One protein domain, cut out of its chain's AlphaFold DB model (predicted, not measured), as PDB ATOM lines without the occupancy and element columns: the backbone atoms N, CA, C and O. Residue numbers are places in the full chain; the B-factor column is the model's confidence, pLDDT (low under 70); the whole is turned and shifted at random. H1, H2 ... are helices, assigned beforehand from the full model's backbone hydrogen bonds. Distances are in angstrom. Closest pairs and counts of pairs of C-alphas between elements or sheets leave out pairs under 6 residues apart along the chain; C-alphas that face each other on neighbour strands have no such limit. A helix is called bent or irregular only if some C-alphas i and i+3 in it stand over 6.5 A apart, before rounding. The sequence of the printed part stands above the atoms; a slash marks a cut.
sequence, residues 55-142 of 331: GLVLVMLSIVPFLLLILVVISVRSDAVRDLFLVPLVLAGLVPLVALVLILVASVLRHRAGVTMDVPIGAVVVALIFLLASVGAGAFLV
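AT A GLANCE: This is residues 55 to 142 of the 331 residues of an uncharacterized protein of Leifsonia psychrotolerans (UniProt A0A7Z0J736). Three helices make a loose up-and-down bundle, each running against the one before it, with their centres at the corners of a triangle. H2 is much the longest and makes the length of the rod; its end and the turn after it, residues 108 to 114, stick out free. The printed part has 88 residues with three named helices, H1, H2 and H3 in chain order, and no named strand: all helix. The whole is loose, with a radius of gyration of the C-alphas of 15.9 A and spans of 54 by 20 by 19 A.

HOW THE PARTS SIT: H1, residues 55 to 74, touches H2, residues 79 to 112, with residues 82 to 97 of H2 alone. The closest C-alphas are those of Val 73 and Arg 82, 6.3 A apart. The two form a helical hairpin, at a shallow tilt of 12 degrees, opposite ways. H2 and H3, residues 121 to 142, form another helical hairpin, at a shallow tilt of 17 degrees, opposite ways. They only just touch, with 3 pairs of C-alphas within 8 A, through residues 92 to 96 of H2 and 127 to 134 of H3; the closest C-alphas are those of Pro 96 and Ala 127, 7.3 A apart. H1 and H3 are close but not clearly touching: their closest C-alphas, of Leu 69 and Gly 138, are 7.5 A apart. They run the same way at a shallow tilt of 24 degrees. Every O i to N i+4 pair is within hydrogen-bond range in H3, against 14 of 16 in H1 and 27 of 30 in H2.

IN THESE COORDINATES: H1 begins at C-alpha 55 (88.135, 114.287, 154.741) and is 29.3 A long. H2, 48.7 A long, begins at C-alpha 79 (125.542, 112.708, 152.371). It has a kink of 29 degrees near residue 86 and is only just irregular: C-alphas 84 and 87 are 6.6 A apart. H3 is 31.8 A long and ends at C-alpha 142 (114.011, 99.417, 152.258).

THE WHOLE: The two C-alphas farthest apart, of Ser 78 and Gly 114, are 53.7 A apart. The printed part has no cut. The link from H1 to H2 is tight, and the link from H2 to H3 is short. The mean pLDDT of the printed part is 73.2; residues 116 to 124, 127 and 141 to 142 are under 70.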
ATOM      1  N   GLY A  55      87.105 113.361 155.220       71.12
ATOM      2  CA  GLY A  55      88.135 114.287 154.741       71.12
ATOM      3  C   GLY A  55      89.374 114.324 155.641       71.12
ATOM      4  O   GLY A  55      90.495 114.287 155.144       71.12
ATOM      5  N   LEU A  56      89.183 114.331 156.964       72.44
ATOM      6  CA  LEU A  56      90.293 114.353 157.922       72.44
ATOM      7  C   LEU A  56      91.098 113.045 157.902       72.44
ATOM      8  O   LEU A  56      92.323 113.080 157.983       72.44
ATOM      9  N   VAL A  57      90.428 111.904 157.718       72.25
ATOM     10  CA  VAL A  57      91.082 110.593 157.572       72.25
ATOM     11  C   VAL A  57      91.931 110.532 156.301       72.25
ATOM     12  O   VAL A  57      93.074 110.090 156.365       72.25
ATOM     13  N   LEU A  58      91.428 111.035 155.168       71.56
ATOM     14  CA  LEU A  58      92.191 111.089 153.913       71.56
ATOM     15  C   LEU A  58      93.421 112.003 154.004       71.56
ATOM     16  O   LEU A  58      94.474 111.665 153.470       71.56
ATOM     17  N   VAL A  59      93.304 113.135 154.703       74.31
ATOM     18  CA  VAL A  59      94.435 114.048 154.942       74.31
ATOM     19  C   VAL A  59      95.489 113.396 155.842       74.31
ATOM     20  O   VAL A  59      96.679 113.479 155.557       74.31
ATOM     21  N   MET A  60      95.078 112.700 156.904       72.38
ATOM     22  CA  MET A  60      96.023 111.982 157.767       72.38
ATOM     23  C   MET A  60      96.719 110.831 157.026       72.38
ATOM     24  O   MET A  60      97.928 110.656 157.171       72.38
ATOM     25  N   LEU A  61      95.982 110.090 156.191       72.19
ATOM     26  CA  LEU A  61      96.520 108.992 155.379       72.19
ATOM     27  C   LEU A  61      97.544 109.446 154.333       72.19
ATOM     28  O   LEU A  61      98.368 108.632 153.934       72.19
ATOM     29  N   SER A  62      97.526 110.710 153.897       70.12
ATOM     30  CA  SER A  62      98.532 111.236 152.963       70.12
ATOM     31  C   SER A  62      99.738 111.860 153.668       70.12
ATOM     32  O   SER A  62     100.869 111.672 153.222       70.12
ATOM     33  N   ILE A  63      99.529 112.564 154.785       75.62
ATOM     34  CA  ILE A  63     100.601 113.296 155.482       75.62
ATOM     35  C   ILE A  63     101.523 112.359 156.272       75.62
ATOM     36  O   ILE A  63     102.743 112.506 156.215       75.62
ATOM     37  N   VAL A  64     100.962 111.395 157.009       75.62
ATOM     38  CA  VAL A  64     101.738 110.506 157.895       75.62
ATOM     39  C   VAL A  64     102.799 109.682 157.148       75.62
ATOM     40  O   VAL A  64     103.958 109.725 157.569       75.62
ATOM     41  N   PRO A  65     102.486 108.966 156.047       71.44
ATOM     42  CA  PRO A  65     103.504 108.197 155.331       71.44
ATOM     43  C   PRO A  65     104.575 109.093 154.703       71.44
ATOM     44  O   PRO A  65     105.740 108.712 154.690       71.44
ATOM     45  N   PHE A  66     104.221 110.302 154.254       73.12
ATOM     46  CA  PHE A  66     105.199 111.244 153.712       73.12
ATOM     47  C   PHE A  66     106.198 111.717 154.776       73.12
ATOM     48  O   PHE A  66     107.404 111.726 154.534       73.12
ATOM     49  N   LEU A  67     105.716 112.043 155.981       77.44
ATOM     50  CA  LEU A  67     106.585 112.419 157.098       77.44
ATOM     51  C   LEU A  67     107.506 111.273 157.530       77.44
ATOM     52  O   LEU A  67     108.686 111.515 157.770       77.44
ATOM     53  N   LEU A  68     106.999 110.036 157.595       75.44
ATOM     54  CA  LEU A  68     107.820 108.858 157.906       75.44
ATOM     55  C   LEU A  68     108.939 108.661 156.878       75.44
ATOM     56  O   LEU A  68     110.075 108.379 157.242       75.44
ATOM     57  N   LEU A  69     108.624 108.857 155.601       74.44
ATOM     58  CA  LEU A  69     109.544 108.645 154.491       74.44
ATOM     59  C   LEU A  69     110.643 109.731 154.450       74.44
ATOM     60  O   LEU A  69     111.809 109.412 154.228       74.44
ATOM     61  N   ILE A  70     110.317 110.982 154.808       74.81
ATOM     62  CA  ILE A  70     111.319 112.032 155.082       74.81
ATOM     63  C   ILE A  70     112.239 111.629 156.245       74.81
ATOM     64  O   ILE A  70     113.454 111.796 156.156       74.81
ATOM     65  N   LEU A  71     111.673 111.097 157.331       76.50
ATOM     66  CA  LEU A  71     112.430 110.719 158.528       76.50
ATOM     67  C   LEU A  71     113.442 109.599 158.226       76.50
ATOM     68  O   LEU A  71     114.583 109.671 158.681       76.50
ATOM     69  N   VAL A  72     113.058 108.632 157.384       76.44
ATOM     70  CA  VAL A  72     113.954 107.580 156.870       76.44
ATOM     71  C   VAL A  72     115.101 108.180 156.055       76.44
ATOM     72  O   VAL A  72     116.258 107.846 156.301       76.44
ATOM     73  N   VAL A  73     114.826 109.112 155.138       73.38
ATOM     74  CA  VAL A  73     115.890 109.734 154.325       73.38
ATOM     75  C   VAL A  73     116.848 110.575 155.174       73.38
ATOM     76  O   VAL A  73     118.056 110.526 154.952       73.38
ATOM     77  N   ILE A  74     116.355 111.279 156.200       76.38
ATOM     78  CA  ILE A  74     117.214 112.024 157.140       76.38
ATOM     79  C   ILE A  74     118.107 111.076 157.959       76.38
ATOM     80  O   ILE A  74     119.222 111.451 158.314       76.38
ATOM     81  N   SER A  75     117.660 109.846 158.232       73.88
ATOM     82  CA  SER A  75     118.466 108.856 158.960       73.88
ATOM     83  C   SER A  75     119.593 108.219 158.130       73.88
ATOM     84  O   SER A  75     120.448 107.536 158.694       73.88
ATOM     85  N   VAL A  76     119.651 108.468 156.814       77.19
ATOM     86  CA  VAL A  76     120.739 107.984 155.952       77.19
ATOM     87  C   VAL A  76     122.019 108.788 156.211       77.19
ATOM     88  O   VAL A  76     122.101 109.995 155.962       77.19
ATOM     89  N   ARG A  77     123.045 108.089 156.712       72.88
ATOM     90  CA  ARG A  77     124.317 108.672 157.171       72.88
ATOM     91  C   ARG A  77     125.205 109.188 156.034       72.88
ATOM     92  O   ARG A  77     125.980 110.107 156.259       72.88
ATOM     93  N   SER A  78     125.061 108.644 154.825       84.00
ATOM     94  CA  SER A  78     125.808 109.089 153.642       84.00
ATOM     95  C   SER A  78     125.192 110.352 153.036       84.00
ATOM     96  O   SER A  78     124.034 110.334 152.612       84.00
ATOM     97  N   ASP A  79     125.967 111.436 152.974       78.50
ATOM     98  CA  ASP A  79     125.542 112.708 152.371       78.50
ATOM     99  C   ASP A  79     125.253 112.556 150.865       78.50
ATOM    100  O   ASP A  79     124.265 113.094 150.370       78.50
ATOM    101  N   ALA A  80     126.033 111.732 150.153       73.88
ATOM    102  CA  ALA A  80     125.859 111.495 148.717       73.88
ATOM    103  C   ALA A  80     124.547 110.762 148.391       73.88
ATOM    104  O   ALA A  80     123.846 111.107 147.439       73.88
ATOM    105  N   VAL A  81     124.189 109.769 149.210       73.06
ATOM    106  CA  VAL A  81     122.916 109.047 149.076       73.06
ATOM    107  C   VAL A  81     121.764 109.980 149.449       73.06
ATOM    108  O   VAL A  81     120.770 110.067 148.730       73.06
ATOM    109  N   ARG A  82     121.903 110.754 150.529       76.31
ATOM    110  CA  ARG A  82     120.865 111.694 150.968       76.31
ATOM    111  C   ARG A  82     120.503 112.696 149.872       76.31
ATOM    112  O   ARG A  82     119.320 112.833 149.572       76.31
ATOM    113  N   ASP A  83     121.484 113.329 149.236       74.81
ATOM    114  CA  ASP A  83     121.228 114.341 148.204       74.81
ATOM    115  C   ASP A  83     120.604 113.748 146.934       74.81
ATOM    116  O   ASP A  83     119.686 114.344 146.359       74.81
ATOM    117  N   LEU A  84     121.027 112.542 146.531       76.94
ATOM    118  CA  LEU A  84     120.484 111.862 145.352       76.94
ATOM    119  C   LEU A  84     119.009 111.469 145.535       76.94
ATOM    120  O   LEU A  84     118.219 111.564 144.595       76.94
ATOM    121  N   PHE A  85     118.624 111.053 146.745       74.31
ATOM    122  CA  PHE A  85     117.269 110.572 147.016       74.31
ATOM    123  C   PHE A  85     116.313 111.663 147.499       74.31
ATOM    124  O   PHE A  85     115.121 111.565 147.220       74.31
ATOM    125  N   LEU A  86     116.785 112.718 148.170       75.62
ATOM    126  CA  LEU A  86     115.916 113.722 148.796       75.62
ATOM    127  C   LEU A  86     115.142 114.564 147.773       75.62
ATOM    128  O   LEU A  86     113.955 114.828 147.966       75.62
ATOM    129  N   VAL A  87     115.764 114.931 146.650       73.50
ATOM    130  CA  VAL A  87     115.107 115.717 145.590       73.50
ATOM    131  C   VAL A  87     113.915 114.977 144.952       73.50
ATOM    132  O   VAL A  87     112.809 115.532 144.966       73.50
ATOM    133  N   PRO A  88     114.061 113.739 144.431       73.88
ATOM    134  CA  PRO A  88     112.928 113.005 143.867       73.88
ATOM    135  C   PRO A  88     111.867 112.660 144.920       73.88
ATOM    136  O   PRO A  88     110.679 112.698 144.603       73.88
ATOM    137  N   LEU A  89     112.260 112.416 146.177       74.19
ATOM    138  CA  LEU A  89     111.335 112.200 147.299       74.19
ATOM    139  C   LEU A  89     110.398 113.385 147.524       74.19
ATOM    140  O   LEU A  89     109.179 113.237 147.641       74.19
ATOM    141  N   VAL A  90     110.997 114.576 147.613       75.62
ATOM    142  CA  VAL A  90     110.287 115.815 147.907       75.62
ATOM    143  C   VAL A  90     109.340 116.117 146.757       75.62
ATOM    144  O   VAL A  90     108.173 116.415 146.998       75.62
ATOM    145  N   LEU A  91     109.792 115.949 145.511       74.06
ATOM    146  CA  LEU A  91     108.938 116.085 144.332       74.06
ATOM    147  C   LEU A  91     107.778 115.076 144.338       74.06
ATOM    148  O   LEU A  91     106.631 115.470 144.116       74.06
ATOM    149  N   ALA A  92     108.046 113.805 144.654       72.94
ATOM    150  CA  ALA A  92     107.040 112.743 144.672       72.94
ATOM    151  C   ALA A  92     105.940 112.965 145.722       72.94
ATOM    152  O   ALA A  92     104.797 112.579 145.484       72.94
ATOM    153  N   GLY A  93     106.240 113.610 146.853       72.50
ATOM    154  CA  GLY A  93     105.216 113.956 147.844       72.50
ATOM    155  C   GLY A  93     104.562 115.320 147.652       72.50
ATOM    156  O   GLY A  93     103.380 115.486 147.963       72.50
ATOM    157  N   LEU A  94     105.278 116.299 147.097       75.56
ATOM    158  CA  LEU A  94     104.742 117.649 146.915       75.56
ATOM    159  C   LEU A  94     103.662 117.689 145.824       75.56
ATOM    160  O   LEU A  94     102.648 118.363 145.993       75.56
ATOM    161  N   VAL A  95     103.820 116.910 144.749       76.12
ATOM    162  CA  VAL A  95     102.829 116.800 143.660       76.12
ATOM    163  C   VAL A  95     101.447 116.312 144.145       76.12
ATOM    164  O   VAL A  95     100.464 117.027 143.917       76.12
ATOM    165  N   PRO A  96     101.308 115.162 144.836       70.31
ATOM    166  CA  PRO A  96     100.011 114.697 145.325       70.31
ATOM    167  C   PRO A  96      99.441 115.601 146.423       70.31
ATOM    168  O   PRO A  96      98.224 115.778 146.480       70.31
ATOM    169  N   LEU A  97     100.288 116.223 147.251       73.31
ATOM    170  CA  LEU A  97      99.838 117.184 148.259       73.31
ATOM    171  C   LEU A  97      99.188 118.410 147.600       73.31
ATOM    172  O   LEU A  97      98.074 118.792 147.964       73.31
ATOM    173  N   VAL A  98      99.843 118.994 146.592       77.56
ATOM    174  CA  VAL A  98      99.297 120.125 145.826       77.56
ATOM    175  C   VAL A  98      98.009 119.718 145.107       77.56
ATOM    176  O   VAL A  98      97.020 120.447 145.177       77.56
ATOM    177  N   ALA A  99      97.972 118.536 144.484       75.75
ATOM    178  CA  ALA A  99      96.765 118.027 143.831       75.75
ATOM    179  C   ALA A  99      95.593 117.875 144.819       75.75
ATOM    180  O   ALA A  99      94.478 118.314 144.528       75.75
ATOM    181  N   LEU A 100      95.844 117.328 146.012       75.19
ATOM    182  CA  LEU A 100      94.837 117.181 147.062       75.19
ATOM    183  C   LEU A 100      94.302 118.543 147.522       75.19
ATOM    184  O   LEU A 100      93.088 118.718 147.629       75.19
ATOM    185  N   VAL A 101      95.189 119.519 147.743       77.25
ATOM    186  CA  VAL A 101      94.811 120.890 148.123       77.25
ATOM    187  C   VAL A 101      93.942 121.531 147.043       77.25
ATOM    188  O   VAL A 101      92.898 122.100 147.361       77.25
ATOM    189  N   LEU A 102      94.313 121.397 145.767       79.06
ATOM    190  CA  LEU A 102      93.529 121.931 144.650       79.06
ATOM    191  C   LEU A 102      92.139 121.286 144.559       79.06
ATOM    192  O   LEU A 102      91.152 121.997 144.360       79.06
ATOM    193  N   ILE A 103      92.034 119.970 144.769       76.75
ATOM    194  CA  ILE A 103      90.747 119.255 144.814       76.75
ATOM    195  C   ILE A 103      89.886 119.758 145.982       76.75
ATOM    196  O   ILE A 103      88.692 120.008 145.805       76.75
ATOM    197  N   LEU A 104      90.483 119.958 147.159       75.62
ATOM    198  CA  LEU A 104      89.801 120.481 148.347       75.62
ATOM    199  C   LEU A 104      89.276 121.903 148.118       75.62
ATOM    200  O   LEU A 104      88.104 122.177 148.380       75.62
ATOM    201  N   VAL A 105      90.108 122.789 147.565       78.38
ATOM    202  CA  VAL A 105      89.724 124.169 147.227       78.38
ATOM    203  C   VAL A 105      88.600 124.181 146.189       78.38
ATOM    204  O   VAL A 105      87.597 124.874 146.377       78.38
ATOM    205  N   ALA A 106      88.714 123.376 145.129       76.12
ATOM    206  CA  ALA A 106      87.678 123.254 144.107       76.12
ATOM    207  C   ALA A 106      86.355 122.722 144.683       76.12
ATOM    208  O   ALA A 106      85.285 123.222 144.329       76.12
ATOM    209  N   SER A 107      86.420 121.754 145.603       72.62
ATOM    210  CA  SER A 107      85.249 121.213 146.298       72.62
ATOM    211  C   SER A 107      84.551 122.277 147.151       72.62
ATOM    212  O   SER A 107      83.340 122.467 147.033       72.62
ATOM    213  N   VAL A 108      85.310 123.055 147.935       75.88
ATOM    214  CA  VAL A 108      84.765 124.142 148.771       75.88
ATOM    215  C   VAL A 108      84.123 125.242 147.922       75.88
ATOM    216  O   VAL A 108      83.004 125.674 148.217       75.88
ATOM    217  N   LEU A 109      84.799 125.685 146.856       77.38
ATOM    218  CA  LEU A 109      84.279 126.718 145.954       77.38
ATOM    219  C   LEU A 109      82.987 126.268 145.261       77.38
ATOM    220  O   LEU A 109      82.038 127.045 145.160       77.38
ATOM    221  N   ARG A 110      82.914 125.005 144.830       73.12
ATOM    222  CA  ARG A 110      81.718 124.458 144.170       73.12
ATOM    223  C   ARG A 110      80.570 124.185 145.130       73.12
ATOM    224  O   ARG A 110      79.424 124.420 144.758       73.12
ATOM    225  N   HIS A 111      80.853 123.763 146.364       73.44
ATOM    226  CA  HIS A 111      79.816 123.609 147.383       73.44
ATOM    227  C   HIS A 111      79.112 124.943 147.662       73.44
ATOM    228  O   HIS A 111      77.887 124.990 147.753       73.44
ATOM    229  N   ARG A 112      79.869 126.051 147.682       75.75
ATOM    230  CA  ARG A 112      79.296 127.405 147.760       75.75
ATOM    231  C   ARG A 112      78.466 127.791 146.533       75.75
ATOM    232  O   ARG A 112      77.553 128.595 146.667       75.75
ATOM    233  N   ALA A 113      78.760 127.222 145.366       80.81
ATOM    234  CA  ALA A 113      78.022 127.465 144.128       80.81
ATOM    235  C   ALA A 113      76.755 126.595 143.975       80.81
ATOM    236  O   ALA A 113      76.055 126.723 142.974       80.81
ATOM    237  N   GLY A 114      76.454 125.701 144.928       83.31
ATOM    238  CA  GLY A 114      75.261 124.844 144.884       83.31
ATOM    239  C   GLY A 114      75.301 123.736 143.824       83.31
ATOM    240  O   GLY A 114      74.287 123.089 143.576       83.31
ATOM    241  N   VAL A 115      76.458 123.491 143.200       74.19
ATOM    242  CA  VAL A 115      76.612 122.464 142.162       74.19
ATOM    243  C   VAL A 115      76.929 121.124 142.821       74.19
ATOM    244  O   VAL A 115      78.015 120.926 143.366       74.19
ATOM    245  N   THR A 116      75.986 120.185 142.765       63.00
ATOM    246  CA  THR A 116      76.224 118.785 143.133       63.00
ATOM    247  C   THR A 116      76.929 118.082 141.980       63.00
ATOM    248  O   THR A 116      76.364 117.975 140.895       63.00
ATOM    249  N   MET A 117      78.149 117.605 142.202       57.25
ATOM    250  CA  MET A 117      78.824 116.697 141.277       57.25
ATOM    251  C   MET A 117      79.085 115.365 141.962       57.25
ATOM    252  O   MET A 117      79.504 115.334 143.121       57.25
ATOM    253  N   ASP A 118      78.908 114.297 141.194       56.81
ATOM    254  CA  ASP A 118      79.556 113.021 141.446       56.81
ATOM    255  C   ASP A 118      81.067 113.255 141.419       56.81
ATOM    256  O   ASP A 118      81.617 113.782 140.447       56.81
ATOM    257  N   VAL A 119      81.745 112.933 142.520       59.88
ATOM    258  CA  VAL A 119      83.209 112.936 142.548       59.88
ATOM    259  C   VAL A 119      83.648 111.992 141.432       59.88
ATOM    260  O   VAL A 119      83.240 110.828 141.463       59.88
ATOM    261  N   PRO A 120      84.426 112.452 140.435       65.19
ATOM    262  CA  PRO A 120      84.839 111.581 139.355       65.19
ATOM    263  C   PRO A 120      85.683 110.490 139.992       65.19
ATOM    264  O   PRO A 120      86.790 110.742 140.463       65.19
ATOM    265  N   ILE A 121      85.129 109.281 140.041       68.06
ATOM    266  CA  ILE A 121      85.752 108.099 140.640       68.06
ATOM    267  C   ILE A 121      87.181 107.937 140.101       68.06
ATOM    268  O   ILE A 121      88.088 107.591 140.851       68.06
ATOM    269  N   GLY A 122      87.414 108.331 138.844       64.25
ATOM    270  CA  GLY A 122      88.738 108.388 138.227       64.25
ATOM    271  C   GLY A 122      89.780 109.209 138.998       64.25
ATOM    272  O   GLY A 122      90.912 108.762 139.117       64.25
ATOM    273  N   ALA A 123      89.430 110.358 139.587       66.56
ATOM    274  CA  ALA A 123      90.386 111.163 140.354       66.56
ATOM    275  C   ALA A 123      90.804 110.476 141.664       66.56
ATOM    276  O   ALA A 123      91.970 110.535 142.052       66.56
ATOM    277  N   VAL A 124      89.867 109.784 142.321       69.62
ATOM    278  CA  VAL A 124      90.150 108.999 143.531       69.62
ATOM    279  C   VAL A 124      91.024 107.795 143.185       69.62
ATOM    280  O   VAL A 124      92.005 107.538 143.874       69.62
ATOM    281  N   VAL A 125      90.715 107.101 142.087       70.75
ATOM    282  CA  VAL A 125      91.493 105.950 141.609       70.75
ATOM    283  C   VAL A 125      92.923 106.360 141.250       70.75
ATOM    284  O   VAL A 125      93.863 105.706 141.689       70.75
ATOM    285  N   VAL A 126      93.114 107.472 140.531       70.62
ATOM    286  CA  VAL A 126      94.455 107.973 140.178       70.62
ATOM    287  C   VAL A 126      95.261 108.339 141.428       70.62
ATOM    288  O   VAL A 126      96.427 107.963 141.526       70.62
ATOM    289  N   ALA A 127      94.648 109.006 142.412       69.31
ATOM    290  CA  ALA A 127      95.316 109.314 143.678       69.31
ATOM    291  C   ALA A 127      95.724 108.042 144.446       69.31
ATOM    292  O   ALA A 127      96.809 107.991 145.024       69.31
ATOM    293  N   LEU A 128      94.884 107.002 144.414       72.06
ATOM    294  CA  LEU A 128      95.155 105.725 145.074       72.06
ATOM    295  C   LEU A 128      96.294 104.950 144.390       72.06
ATOM    296  O   LEU A 128      97.147 104.392 145.076       72.06
ATOM    297  N   ILE A 129      96.347 104.967 143.052       73.44
ATOM    298  CA  ILE A 129      97.438 104.365 142.267       73.44
ATOM    299  C   ILE A 129      98.769 105.052 142.588       73.44
ATOM    300  O   ILE A 129      99.756 104.372 142.852       73.44
ATOM    301  N   PHE A 130      98.791 106.388 142.628       72.25
ATOM    302  CA  PHE A 130      99.996 107.137 142.994       72.25
ATOM    303  C   PHE A 130     100.454 106.833 144.424       72.25
ATOM    304  O   PHE A 130     101.647 106.666 144.659       72.25
ATOM    305  N   LEU A 131      99.524 106.715 145.377       73.31
ATOM    306  CA  LEU A 131      99.855 106.347 146.754       73.31
ATOM    307  C   LEU A 131     100.482 104.944 146.828       73.31
ATOM    308  O   LEU A 131     101.512 104.768 147.475       73.31
ATOM    309  N   LEU A 132      99.896 103.962 146.136       73.38
ATOM    310  CA  LEU A 132     100.414 102.590 146.080       73.38
ATOM    311  C   LEU A 132     101.795 102.521 145.418       73.38
ATOM    312  O   LEU A 132     102.673 101.831 145.931       73.38
ATOM    313  N   ALA A 133     102.010 103.265 144.330       72.69
ATOM    314  CA  ALA A 133     103.309 103.343 143.665       72.69
ATOM    315  C   ALA A 133     104.387 103.938 144.589       72.69
ATOM    316  O   ALA A 133     105.487 103.396 144.675       72.69
ATOM    317  N   SER A 134     104.056 104.993 145.342       71.44
ATOM    318  CA  SER A 134     104.967 105.607 146.317       71.44
ATOM    319  C   SER A 134     105.320 104.664 147.471       71.44
ATOM    320  O   SER A 134     106.483 104.583 147.865       71.44
ATOM    321  N   VAL A 135     104.342 103.914 147.996       75.19
ATOM    322  CA  VAL A 135     104.586 102.897 149.036       75.19
ATOM    323  C   VAL A 135     105.437 101.749 148.489       75.19
ATOM    324  O   VAL A 135     106.370 101.317 149.163       75.19
ATOM    325  N   GLY A 136     105.167 101.293 147.262       75.00
ATOM    326  CA  GLY A 136     105.953 100.255 146.591       75.00
ATOM    327  C   GLY A 136     107.409 100.666 146.370       75.00
ATOM    328  O   GLY A 136     108.313  99.898 146.685       75.00
ATOM    329  N   ALA A 137     107.646 101.901 145.918       73.19
ATOM    330  CA  ALA A 137     108.996 102.445 145.757       73.19
ATOM    331  C   ALA A 137     109.736 102.565 147.102       73.19
ATOM    332  O   ALA A 137     110.910 102.213 147.192       73.19
ATOM    333  N   GLY A 138     109.046 102.998 148.164       70.00
ATOM    334  CA  GLY A 138     109.612 103.049 149.514       70.00
ATOM    335  C   GLY A 138     109.973 101.664 150.062       70.00
ATOM    336  O   GLY A 138     111.067 101.480 150.588       70.00
ATOM    337  N   ALA A 139     109.093 100.673 149.894       71.44
ATOM    338  CA  ALA A 139     109.359  99.292 150.297       71.44
ATOM    339  C   ALA A 139     110.527  98.684 149.507       71.44
ATOM    340  O   ALA A 139     111.377  98.023 150.094       71.44
ATOM    341  N   PHE A 140     110.611  98.963 148.203       72.62
ATOM    342  CA  PHE A 140     111.722  98.523 147.363       72.62
ATOM    343  C   PHE A 140     113.057  99.113 147.829       72.62
ATOM    344  O   PHE A 140     114.035  98.382 147.916       72.62
ATOM    345  N   LEU A 141     113.089 100.396 148.207       67.50
ATOM    346  CA  LEU A 141     114.286 101.032 148.770       67.50
ATOM    347  C   LEU A 141     114.687 100.442 150.124       67.50
ATOM    348  O   LEU A 141     115.877 100.283 150.372       67.50
ATOM    349  N   VAL A 142     113.722 100.097 150.985       66.25
ATOM    350  CA  VAL A 142     114.011  99.417 152.258       66.25
ATOM    351  C   VAL A 142     114.541  98.010 152.012       66.25
ATOM    352  O   VAL A 142     115.494  97.613 152.665       66.25
TER     353      VAL A 142